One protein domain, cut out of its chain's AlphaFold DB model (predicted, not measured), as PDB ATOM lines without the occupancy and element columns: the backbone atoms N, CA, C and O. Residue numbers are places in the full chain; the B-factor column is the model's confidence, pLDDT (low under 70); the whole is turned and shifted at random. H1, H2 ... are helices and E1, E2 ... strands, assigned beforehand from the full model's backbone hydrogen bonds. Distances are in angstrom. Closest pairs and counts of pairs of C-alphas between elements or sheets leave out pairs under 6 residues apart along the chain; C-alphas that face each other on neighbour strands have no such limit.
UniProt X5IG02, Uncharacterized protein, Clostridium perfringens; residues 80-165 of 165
ATOM      1  N   ILE A  80      10.303  -8.536 102.368       40.56
ATOM      2  CA  ILE A  80       9.133  -7.808 101.838       40.56
ATOM      3  C   ILE A  80       8.982  -6.422 102.501       40.56
ATOM      4  O   ILE A  80       8.418  -5.510 101.900       40.56
ATOM      5  N   LYS A  81       9.528  -6.219 103.712       52.31
ATOM      6  CA  LYS A  81       9.476  -4.924 104.423       52.31
ATOM      7  C   LYS A  81      10.560  -3.931 103.991       52.31
ATOM      8  O   LYS A  81      10.340  -2.724 104.077       52.31
ATOM      9  N   ASP A  82      11.699  -4.404 103.493       57.84
ATOM     10  CA  ASP A  82      12.789  -3.518 103.059       57.84
ATOM     11  C   ASP A  82      12.438  -2.739 101.780       57.84
ATOM     12  O   ASP A  82      12.785  -1.565 101.640       57.84
ATOM     13  N   GLU A  83      11.687  -3.349 100.859       61.00
ATOM     14  CA  GLU A  83      11.326  -2.721  99.583       61.00
ATOM     15  C   GLU A  83      10.303  -1.582  99.757       61.00
ATOM     16  O   GLU A  83      10.419  -0.531  99.120       61.00
ATOM     17  N   SER A  84       9.343  -1.733 100.680       76.69
ATOM     18  CA  SER A  84       8.391  -0.663 101.014       76.69
ATOM     19  C   SER A  84       9.069   0.502 101.737       76.69
ATOM     20  O   SER A  84       8.819   1.662 101.401       76.69
ATOM     21  N   SER A  85       9.976   0.200 102.666       79.94
ATOM     22  CA  SER A  85      10.719   1.197 103.443       79.94
ATOM     23  C   SER A  85      11.615   2.048 102.538       79.94
ATOM     24  O   SER A  85      11.599   3.278 102.608       79.94
ATOM     25  N   ASN A  86      12.330   1.410 101.606       83.06
ATOM     26  CA  ASN A  86      13.149   2.117 100.620       83.06
ATOM     27  C   ASN A  86      12.307   3.028  99.721       83.06
ATOM     28  O   ASN A  86      12.709   4.156  99.443       83.06
ATOM     29  N   LYS A  87      11.110   2.589  99.318       86.69
ATOM     30  CA  LYS A  87      10.195   3.405  98.510       86.69
ATOM     31  C   LYS A  87       9.696   4.645  99.259       86.69
ATOM     32  O   LYS A  87       9.588   5.714  98.655       86.69
ATOM     33  N   ILE A  88       9.402   4.523 100.555       87.94
ATOM     34  CA  ILE A  88       9.010   5.656 101.410       87.94
ATOM     35  C   ILE A  88      10.166   6.653 101.518       87.94
ATOM     36  O   ILE A  88       9.979   7.850 101.285       87.94
ATOM     37  N   LEU A  89      11.365   6.155 101.824       89.94
ATOM     38  CA  LEU A  89      12.557   6.979 101.986       89.94
ATOM     39  C   LEU A  89      12.922   7.719 100.690       89.94
ATOM     40  O   LEU A  89      13.181   8.922 100.724       89.94
ATOM     41  N   GLU A  90      12.864   7.033  99.546       91.00
ATOM     42  CA  GLU A  90      13.099   7.633  98.229       91.00
ATOM     43  C   GLU A  90      12.038   8.674  97.862       91.00
ATOM     44  O   GLU A  90      12.374   9.733  97.335       91.00
ATOM     45  N   ASN A  91      10.758   8.451  98.176       92.19
ATOM     46  CA  ASN A  91       9.720   9.460  97.941       92.19
ATOM     47  C   ASN A  91      10.034  10.763  98.698       92.19
ATOM     48  O   ASN A  91      10.050  11.846  98.108       92.19
ATOM     49  N   VAL A  92      10.355  10.657  99.992       93.25
ATOM     50  CA  VAL A  92      10.684  11.828 100.816       93.25
ATOM     51  C   VAL A  92      11.971  12.500 100.328       93.25
ATOM     52  O   VAL A  92      11.987  13.721 100.169       93.25
ATOM     53  N   LYS A  93      13.024  11.731 100.018       94.56
ATOM     54  CA  LYS A  93      14.277  12.254  99.448       94.56
ATOM     55  C   LYS A  93      14.026  13.031  98.153       94.56
ATOM     56  O   LYS A  93      14.506  14.154  98.010       94.56
ATOM     57  N   ASN A  94      13.222  12.487  97.241       95.44
ATOM     58  CA  ASN A  94      12.886  13.149  95.982       95.44
ATOM     59  C   ASN A  94      12.115  14.457  96.200       95.44
ATOM     60  O   ASN A  94      12.394  15.441  95.519       95.44
ATOM     61  N   ARG A  95      11.212  14.517  97.187       95.88
ATOM     62  CA  ARG A  95      10.529  15.768  97.561       95.88
ATOM     63  C   ARG A  95      11.502  16.825  98.088       95.88
ATOM     64  O   ARG A  95      11.393  17.976  97.681       95.88
ATOM     65  N   TYR A  96      12.484  16.451  98.916       95.75
ATOM     66  CA  TYR A  96      13.569  17.365  99.317       95.75
ATOM     67  C   TYR A  96      14.322  17.913  98.096       95.75
ATOM     68  O   TYR A  96      14.529  19.119  97.991       95.75
ATOM     69  N   ILE A  97      14.697  17.043  97.152       95.94
ATOM     70  CA  ILE A  97      15.428  17.446  95.943       95.94
ATOM     71  C   ILE A  97      14.603  18.420  95.094       95.94
ATOM     72  O   ILE A  97      15.141  19.426  94.636       95.94
ATOM     73  N   GLN A  98      13.314  18.137  94.888       96.81
ATOM     74  CA  GLN A  98      12.426  19.003  94.108       96.81
ATOM     75  C   GLN A  98      12.254  20.373  94.763       96.81
ATOM     76  O   GLN A  98      12.527  21.377  94.118       96.81
ATOM     77  N   PHE A  99      11.938  20.430  96.061       96.62
ATOM     78  CA  PHE A  99      11.814  21.716  96.748       96.62
ATOM     79  C   PHE A  99      13.122  22.513  96.755       96.62
ATOM     80  O   PHE A  99      13.087  23.728  96.618       96.62
ATOM     81  N   GLY A 100      14.279  21.853  96.866       95.31
ATOM     82  CA  GLY A 100      15.564  22.533  96.705       95.31
ATOM     83  C   GLY A 100      15.718  23.174  95.323       95.31
ATOM     84  O   GLY A 100      16.125  24.328  95.231       95.31
ATOM     85  N   LYS A 101      15.349  22.458  94.253       95.25
ATOM     86  CA  LYS A 101      15.389  22.984  92.878       95.25
ATOM     87  C   LYS A 101      14.409  24.138  92.664       95.25
ATOM     88  O   LYS A 101      14.781  25.115  92.022       95.25
ATOM     89  N   ASP A 102      13.203  24.048  93.227       95.69
ATOM     90  CA  ASP A 102      12.189  25.110  93.162       95.69
ATOM     91  C   ASP A 102      12.676  26.411  93.830       95.69
ATOM     92  O   ASP A 102      12.364  27.504  93.363       95.69
ATOM     93  N   GLU A 103      13.502  26.296  94.875       93.94
ATOM     94  CA  GLU A 103      14.165  27.414  95.570       93.94
ATOM     95  C   GLU A 103      15.499  27.835  94.910       93.94
ATOM     96  O   GLU A 103      16.289  28.589  95.484       93.94
ATOM     97  N   GLY A 104      15.795  27.336  93.703       95.38
ATOM     98  CA  GLY A 104      16.990  27.694  92.935       95.38
ATOM     99  C   GLY A 104      18.296  27.068  93.435       95.38
ATOM    100  O   GLY A 104      19.374  27.561  93.105       95.38
ATOM    101  N   LYS A 105      18.232  25.998  94.236       96.44
ATOM    102  CA  LYS A 105      19.408  25.259  94.720       96.44
ATOM    103  C   LYS A 105      19.805  24.135  93.764       96.44
ATOM    104  O   LYS A 105      18.976  23.554  93.062       96.44
ATOM    105  N   ILE A 106      21.082  23.763  93.791       97.19
ATOM    106  CA  ILE A 106      21.653  22.696  92.965       97.19
ATOM    107  C   ILE A 106      21.861  21.441  93.818       97.19
ATOM    108  O   ILE A 106      22.670  21.432  94.742       97.19
ATOM    109  N   TYR A 107      21.152  20.361  93.491       97.38
ATOM    110  CA  TYR A 107      21.392  19.060  94.116       97.38
ATOM    111  C   TYR A 107      22.670  18.418  93.556       97.38
ATOM    112  O   TYR A 107      22.792  18.253  92.341       97.38
ATOM    113  N   ASP A 108      23.595  18.040  94.437       96.50
ATOM    114  CA  ASP A 108      24.863  17.386  94.108       96.50
ATOM    115  C   ASP A 108      25.077  16.186  95.045       96.50
ATOM    116  O   ASP A 108      25.430  16.341  96.212       96.50
ATOM    117  N   GLU A 109      24.851  14.969  94.540       93.88
ATOM    118  CA  GLU A 109      24.986  13.719  95.307       93.88
ATOM    119  C   GLU A 109      26.403  13.508  95.866       93.88
ATOM    120  O   GLU A 109      26.574  12.884  96.916       93.88
ATOM    121  N   ASN A 110      27.419  14.072  95.204       94.62
ATOM    122  CA  ASN A 110      28.821  13.926  95.588       94.62
ATOM    123  C   ASN A 110      29.287  15.014  96.563       94.62
ATOM    124  O   ASN A 110      30.433  14.982  97.022       94.62
ATOM    125  N   LEU A 111      28.428  15.985  96.890       93.94
ATOM    126  CA  LEU A 111      28.769  17.042  97.831       93.94
ATOM    127  C   LEU A 111      28.934  16.452  99.237       93.94
ATOM    128  O   LEU A 111      27.986  15.978  99.869       93.94
ATOM    129  N   ASN A 112      30.169  16.536  99.725       91.81
ATOM    130  CA  ASN A 112      30.528  16.302 101.113       91.81
ATOM    131  C   ASN A 112      30.701  17.655 101.797       91.81
ATOM    132  O   ASN A 112      31.673  18.367 101.550       91.81
ATOM    133  N   GLY A 113      29.736  17.999 102.641       91.88
ATOM    134  CA  GLY A 113      29.677  19.266 103.354       91.88
ATOM    135  C   GLY A 113      29.308  19.079 104.821       91.88
ATOM    136  O   GLY A 113      29.429  17.981 105.373       91.88
ATOM    137  N   ILE A 114      28.839  20.154 105.443       94.69
ATOM    138  CA  ILE A 114      28.366  20.141 106.829       94.69
ATOM    139  C   ILE A 114      26.892  19.743 106.894       94.69
ATOM    140  O   ILE A 114      26.105  20.098 106.021       94.69
ATOM    141  N   GLU A 115      26.504  19.019 107.942       95.88
ATOM    142  CA  GLU A 115      25.095  18.724 108.212       95.88
ATOM    143  C   GLU A 115      24.401  19.975 108.761       95.88
ATOM    144  O   GLU A 115      24.799  20.508 109.796       95.88
ATOM    145  N   ILE A 116      23.348  20.440 108.088       94.75
ATOM    146  CA  ILE A 116      22.636  21.679 108.460       94.75
ATOM    147  C   ILE A 116      21.216  21.436 108.970       94.75
ATOM    148  O   ILE A 116      20.634  22.261 109.680       94.75
ATOM    149  N   ALA A 117      20.634  20.293 108.619       94.19
ATOM    150  CA  ALA A 117      19.320  19.899 109.086       94.19
ATOM    151  C   ALA A 117      19.231  18.381 109.173       94.19
ATOM    152  O   ALA A 117      19.665  17.671 108.272       94.19
ATOM    153  N   THR A 118      18.624  17.895 110.252       94.88
ATOM    154  CA  THR A 118      18.251  16.492 110.421       94.88
ATOM    155  C   THR A 118      16.752  16.423 110.656       94.88
ATOM    156  O   THR A 118      16.204  17.212 111.428       94.88
ATOM    157  N   PHE A 119      16.098  15.481 109.988       94.19
ATOM    158  CA  PHE A 119      14.684  15.189 110.150       94.19
ATOM    159  C   PHE A 119      14.487  13.681 110.299       94.19
ATOM    160  O   PHE A 119      14.996  12.910 109.487       94.19
ATOM    161  N   GLU A 120      13.756  13.273 111.334       93.75
ATOM    162  CA  GLU A 120      13.508  11.870 111.668       93.75
ATOM    163  C   GLU A 120      12.001  11.624 111.825       93.75
ATOM    164  O   GLU A 120      11.289  12.475 112.364       93.75
ATOM    165  N   TRP A 121      11.511  10.479 111.339       92.75
ATOM    166  CA  TRP A 121      10.101  10.080 111.450       92.75
ATOM    167  C   TRP A 121       9.937   8.554 111.473       92.75
ATOM    168  O   TRP A 121      10.842   7.825 111.073       92.75
ATOM    169  N   MET A 122       8.785   8.075 111.948       90.31
ATOM    170  CA  MET A 122       8.444   6.644 112.049       90.31
ATOM    171  C   MET A 122       7.496   6.211 110.914       90.31
ATOM    172  O   MET A 122       6.834   7.073 110.338       90.31
ATOM    173  N   ASP A 123       7.393   4.905 110.626       78.56
ATOM    174  CA  ASP A 123       6.534   4.308 109.568       78.56
ATOM    175  C   ASP A 123       5.137   4.934 109.420       78.56
ATOM    176  O   ASP A 123       4.739   5.283 108.310       78.56
ATOM    177  N   ASP A 124       4.422   5.147 110.522       72.94
ATOM    178  CA  ASP A 124       3.026   5.609 110.483       72.94
ATOM    179  C   ASP A 124       2.885   7.144 110.399       72.94
ATOM    180  O   ASP A 124       1.788   7.697 110.496       72.94
ATOM    181  N   SER A 125       3.996   7.867 110.231       78.75
ATOM    182  CA  SER A 125       4.006   9.332 110.176       78.75
ATOM    183  C   SER A 125       3.940   9.852 108.740       78.75
ATOM    184  O   SER A 125       4.823   9.595 107.923       78.75
ATOM    185  N   ILE A 126       2.944  10.691 108.446       79.31
ATOM    186  CA  ILE A 126       2.889  11.436 107.182       79.31
ATOM    187  C   ILE A 126       3.880  12.605 107.243       79.31
ATOM    188  O   ILE A 126       3.717  13.535 108.034       79.31
ATOM    189  N   VAL A 127       4.882  12.593 106.362       88.56
ATOM    190  CA  VAL A 127       5.817  13.715 106.197       88.56
ATOM    191  C   VAL A 127       5.175  14.793 105.323       88.56
ATOM    192  O   VAL A 127       4.985  14.605 104.116       88.56
ATOM    193  N   SER A 128       4.851  15.937 105.920       90.38
ATOM    194  CA  SER A 128       4.246  17.079 105.221       90.38
ATOM    195  C   SER A 128       5.264  17.885 104.405       90.38
ATOM    196  O   SER A 128       6.441  17.964 104.759       90.38
ATOM    197  N   ASP A 129       4.806  18.547 103.336       91.12
ATOM    198  CA  ASP A 129       5.664  19.426 102.523       91.12
ATOM    199  C   ASP A 129       6.264  20.566 103.351       91.12
ATOM    200  O   ASP A 129       7.426  20.914 103.171       91.12
ATOM    201  N   SER A 130       5.512  21.120 104.306       90.50
ATOM    202  CA  SER A 130       5.996  22.190 105.185       90.50
ATOM    203  C   SER A 130       7.188  21.753 106.039       90.50
ATOM    204  O   SER A 130       8.118  22.532 106.239       90.50
ATOM    205  N   GLN A 131       7.197  20.506 106.526       88.31
ATOM    206  CA  GLN A 131       8.345  19.958 107.259       88.31
ATOM    207  C   GLN A 131       9.580  19.845 106.362       88.31
ATOM    208  O   GLN A 131      10.677  20.187 106.796       88.31
ATOM    209  N   ILE A 132       9.393  19.429 105.108       92.12
ATOM    210  CA  ILE A 132      10.474  19.313 104.124       92.12
ATOM    211  C   ILE A 132      11.029  20.694 103.757       92.12
ATOM    212  O   ILE A 132      12.236  20.922 103.843       92.12
ATOM    213  N   LYS A 133      10.149  21.647 103.425       93.25
ATOM    214  CA  LYS A 133      10.526  23.030 103.095       93.25
ATOM    215  C   LYS A 133      11.305  23.699 104.222       93.25
ATOM    216  O   LYS A 133      12.286  24.381 103.959       93.25
ATOM    217  N   ASN A 134      10.951  23.443 105.482       91.06
ATOM    218  CA  ASN A 134      11.715  23.954 106.622       91.06
ATOM    219  C   ASN A 134      13.168  23.449 106.656       91.06
ATOM    220  O   ASN A 134      14.041  24.162 107.149       91.06
ATOM    221  N   GLY A 135      13.434  22.234 106.168       89.00
ATOM    222  CA  GLY A 135      14.794  21.724 106.002       89.00
ATOM    223  C   GLY A 135      15.536  22.420 104.859       89.00
ATOM    224  O   GLY A 135      16.684  22.816 105.038       89.00
ATOM    225  N   ILE A 136      14.863  22.634 103.723       94.69
ATOM    226  CA  ILE A 136      15.421  23.316 102.543       94.69
ATOM    227  C   ILE A 136      15.736  24.791 102.816       94.69
ATOM    228  O   ILE A 136      16.807  25.263 102.448       94.69
ATOM    229  N   ASN A 137      14.877  25.500 103.550       93.50
ATOM    230  CA  ASN A 137      15.054  26.921 103.874       93.50
ATOM    231  C   ASN A 137      16.294  27.217 104.734       93.50
ATOM    232  O   ASN A 137      16.656  28.378 104.913       93.50
ATOM    233  N   LYS A 138      16.934  26.185 105.296       93.12
ATOM    234  CA  LYS A 138      18.191  26.314 106.041       93.12
ATOM    235  C   LYS A 138      19.426  26.300 105.140       93.12
ATOM    236  O   LYS A 138      20.497  26.639 105.628       93.12
ATOM    237  N   ILE A 139      19.290  25.914 103.868       94.81
ATOM    238  CA  ILE A 139      20.391  25.873 102.902       94.81
ATOM    239  C   ILE A 139      20.788  27.307 102.546       94.81
ATOM    240  O   ILE A 139      20.053  28.045 101.882       94.81
ATOM    241  N   THR A 140      21.990  27.691 102.948       94.75
ATOM    242  CA  THR A 140      22.569  29.001 102.666       94.75
ATOM    243  C   THR A 140      23.392  28.995 101.385       94.75
ATOM    244  O   THR A 140      23.416  29.997 100.669       94.75
ATOM    245  N   LYS A 141      24.009  27.861 101.039       95.25
ATOM    246  CA  LYS A 141      24.847  27.736  99.842       95.25
ATOM    247  C   LYS A 141      24.028  27.445  98.586       95.25
ATOM    248  O   LYS A 141      22.813  27.252  98.630       95.25
ATOM    249  N   GLU A 142      24.703  27.464  97.441       95.75
ATOM    250  CA  GLU A 142      24.108  27.136  96.141       95.75
ATOM    251  C   GLU A 142      23.854  25.630  95.993       95.75
ATOM    252  O   GLU A 142      22.794  25.221  95.522       95.75
ATOM    253  N   LYS A 143      24.818  24.806  96.419       97.56
ATOM    254  CA  LYS A 143      24.751  23.348  96.321       97.56
ATOM    255  C   LYS A 143      24.305  22.709  97.628       97.56
ATOM    256  O   LYS A 143      24.688  23.173  98.697       97.56
ATOM    257  N   PHE A 144      23.568  21.609  97.521       97.56
ATOM    258  CA  PHE A 144      23.187  20.780  98.661       97.56
ATOM    259  C   PHE A 144      23.171  19.289  98.308       97.56
ATOM    260  O   PHE A 144      23.051  18.906  97.144       97.56
ATOM    261  N   ASN A 145      23.233  18.449  99.336       97.19
ATOM    262  CA  ASN A 145      23.067  17.001  99.257       97.19
ATOM    263  C   ASN A 145      22.085  16.516 100.327       97.19
ATOM    264  O   ASN A 145      21.840  17.188 101.329       97.19
ATOM    265  N   ILE A 146      21.532  15.326 100.114       96.69
ATOM    266  CA  ILE A 146      20.599  14.657 101.008       96.69
ATOM    267  C   ILE A 146      21.126  13.255 101.293       96.69
ATOM    268  O   ILE A 146      21.173  12.411 100.395       96.69
ATOM    269  N   LYS A 147      21.454  12.980 102.558       94.88
ATOM    270  CA  LYS A 147      21.697  11.614 103.034       94.88
ATOM    271  C   LYS A 147      20.423  11.072 103.660       94.88
ATOM    272  O   LYS A 147      19.834  11.700 104.537       94.88
ATOM    273  N   ALA A 148      20.010   9.902 103.201       93.19
ATOM    274  CA  ALA A 148      18.800   9.234 103.640       93.19
ATOM    275  C   ALA A 148      19.175   7.882 104.253       93.19
ATOM    276  O   ALA A 148      20.025   7.174 103.716       93.19
ATOM    277  N   SER A 149      18.571   7.529 105.382       92.88
ATOM    278  CA  SER A 149      18.800   6.235 106.027       92.88
ATOM    279  C   SER A 149      17.552   5.753 106.753       92.88
ATOM    280  O   SER A 149      16.698   6.551 107.140       92.88
ATOM    281  N   VAL A 150      17.471   4.443 106.950       91.75
ATOM    282  CA  VAL A 150      16.430   3.786 107.736       91.75
ATOM    283  C   VAL A 150      17.094   2.867 108.754       91.75
ATOM    284  O   VAL A 150      18.091   2.211 108.452       91.75
ATOM    285  N   LYS A 151      16.571   2.839 109.981       90.88
ATOM    286  CA  LYS A 151      16.981   1.887 111.018       90.88
ATOM    287  C   LYS A 151      15.765   1.323 111.739       90.88
ATOM    288  O   LYS A 151      14.779   2.023 111.942       90.88
ATOM    289  N   ARG A 152      15.851   0.069 112.176       87.44
ATOM    290  CA  ARG A 152      14.775  -0.597 112.918       87.44
ATOM    291  C   ARG A 152      14.895  -0.274 114.411       87.44
ATOM    292  O   ARG A 152      15.939  -0.519 115.010       87.44
ATOM    293  N   VAL A 153      13.847   0.293 115.007       83.12
ATOM    294  CA  VAL A 153      13.778   0.677 116.428       83.12
ATOM    295  C   VAL A 153      12.460   0.173 117.005       83.12
ATOM    296  O   VAL A 153      11.390   0.557 116.542       83.12
ATOM    297  N   SER A 154      12.534  -0.707 118.008       83.19
ATOM    298  CA  SER A 154      11.356  -1.267 118.694       83.19
ATOM    299  C   SER A 154      10.293  -1.839 117.741       83.19
ATOM    300  O   SER A 154       9.104  -1.589 117.894       83.19
ATOM    301  N   GLY A 155      10.724  -2.581 116.715       81.81
ATOM    302  CA  GLY A 155       9.829  -3.230 115.746       81.81
ATOM    303  C   GLY A 155       9.307  -2.334 114.611       81.81
ATOM    304  O   GLY A 155       8.787  -2.875 113.633       81.81
ATOM    305  N   MET A 156       9.522  -1.021 114.690       83.69
ATOM    306  CA  MET A 156       9.162  -0.030 113.668       83.69
ATOM    307  C   MET A 156      10.402   0.471 112.919       83.69
ATOM    308  O   MET A 156      11.525   0.378 113.426       83.69
ATOM    309  N   ASN A 157      10.219   1.028 111.724       88.69
ATOM    310  CA  ASN A 157      11.287   1.735 111.030       88.69
ATOM    311  C   ASN A 157      11.330   3.204 111.467       88.69
ATOM    312  O   ASN A 157      10.322   3.910 111.423       88.69
ATOM    313  N   LEU A 158      12.523   3.665 111.847       91.25
ATOM    314  CA  LEU A 158      12.858   5.077 111.973       91.25
ATOM    315  C   LEU A 158      13.615   5.507 110.718       91.25
ATOM    316  O   LEU A 158      14.725   5.040 110.448       91.25
ATOM    317  N   TYR A 159      13.024   6.432 109.985       93.25
ATOM    318  CA  TYR A 159      13.620   7.072 108.829       93.25
ATOM    319  C   TYR A 159      14.348   8.338 109.252       93.25
ATOM    320  O   TYR A 159      13.924   9.044 110.168       93.25
ATOM    321  N   LYS A 160      15.436   8.643 108.550       94.75
ATOM    322  CA  LYS A 160      16.251   9.827 108.782       94.75
ATOM    323  C   LYS A 160      16.678  10.448 107.461       94.75
ATOM    324  O   LYS A 160      17.226   9.764 106.597       94.75
ATOM    325  N   ILE A 161      16.483  11.758 107.356       95.50
ATOM    326  CA  ILE A 161      17.005  12.615 106.294       95.50
ATOM    327  C   ILE A 161      17.968  13.625 106.913       95.50
ATOM    328  O   ILE A 161      17.654  14.261 107.919       95.50
ATOM    329  N   ILE A 162      19.132  13.775 106.294       96.06
ATOM    330  CA  ILE A 162      20.152  14.760 106.641       96.06
ATOM    331  C   ILE A 162      20.394  15.632 105.413       96.06
ATOM    332  O   ILE A 162      20.720  15.116 104.344       96.06
ATOM    333  N   VAL A 163      20.247  16.943 105.579       96.56
ATOM    334  CA  VAL A 163      20.578  17.945 104.561       96.56
ATOM    335  C   VAL A 163      22.007  18.419 104.787       96.56
ATOM    336  O   VAL A 163      22.386  18.727 105.921       96.56
ATOM    337  N   ILE A 164      22.784  18.467 103.710       96.44
ATOM    338  CA  ILE A 164      24.213  18.781 103.711       96.44
ATOM    339  C   ILE A 164      24.494  19.922 102.737       96.44
ATOM    340  O   ILE A 164      23.927  19.928 101.647       96.44
ATOM    341  N   GLU A 165      25.401  20.834 103.101       93.81
ATOM    342  CA  GLU A 165      25.909  21.903 102.219       93.81
ATOM    343  C   GLU A 165      27.409  22.205 102.376       93.81
ATOM    344  O   GLU A 165      27.982  22.063 103.480       93.81
TER     345      GLU A 165
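Overview. This is residues 80 to 165 of the 165 residues of an uncharacterized protein of Clostridium perfringens (UniProt X5IG02). A twisted sheet of three strands, E1, E3 and E2 in that order, makes a wall with both named helices packed over one of its faces, in two layers. The long helix H1 runs along the E2 side of that face, and the short helix H2 covers the E1 side and meets H1 near residues 95 to 100 of H1. The printed part has 86 residues, with H1, E1, H2, E2 and E3 in that order along the chain; the sheet is antiparallel throughout and the class is mixed, helices and strands. The whole is compact, with a radius of gyration of the C-alphas of 12.9 A, and elongated in outline, spanning 38 by 25 by 18 A.

Along the chain. The inner strand of the sheet is E3, residues 156 to 164, 26.1 A from first to last C-alpha; C-alpha 164 is at (24.213, 18.781, 103.711). The edge strands are E2, residues 143 to 153, 32.2 A long, and E1, residues 115 to 122, 20.9 A long. H1, residues 80 to 102, is 34.2 A long and begins at C-alpha 80, (9.133, -7.808, 101.838). H2, residues 129 to 136, measures 10.5 A, and its C-alpha 136 is at (15.421, 23.316, 102.543).

Arrangement. E3 and E2 form a hairpin of antiparallel neighbours at 163 degrees, with N 149 and O 160 at 2.9 A and N 160 and O 149 at 2.8 A, within hydrogen-bond range. E1 and E3 are antiparallel at 163 degrees too, with N 119 and O 161 within range at 2.9 A. E1, H2 and E2 make a split strand-helix-strand unit, two strands running the same way with E3 between them in the sheet, and its crossover is right-handed. H1 is on the sheet at a height of 9.2 A, over E3 and E2, and runs along the strands, at 24 degrees to E2 on the local plane; its closest C-alphas to E2 are those of Leu 89 and Ala 148, 6.8 A apart. H2 is on the same face at a height of 10.2 A, over E1 and E3, at 1 degrees to E1 on the local plane, along the strands; the closest C-alphas of H2 and E1 are those of Gly 135 and Ala 117, 5.8 A apart. H1 touches H2 with residues 95 to 100 alone, at a steep tilt of 66 degrees, the same way; their closest C-alphas, of Gly 100 and Ile 136, are 5.9 A apart. In H2 every O i to N i+4 pair is within hydrogen-bond range, and in H1 18 of 19 are.

Size, cuts and confidence. The C-alphas of Ile 80 and Thr 140, the two farthest apart, are 39.2 A from each other. The printed part has no cut and ends at residue 165, the chain's last residue. The link from H1 to E1, residues 103 to 114, is long; within it residues 106 to 107 pair with residues 143 to 144 of E2, parallel. The link from E2 to E3 is tight. The mean pLDDT of the printed part is 90.0, and residues 80 to 83 are under 70.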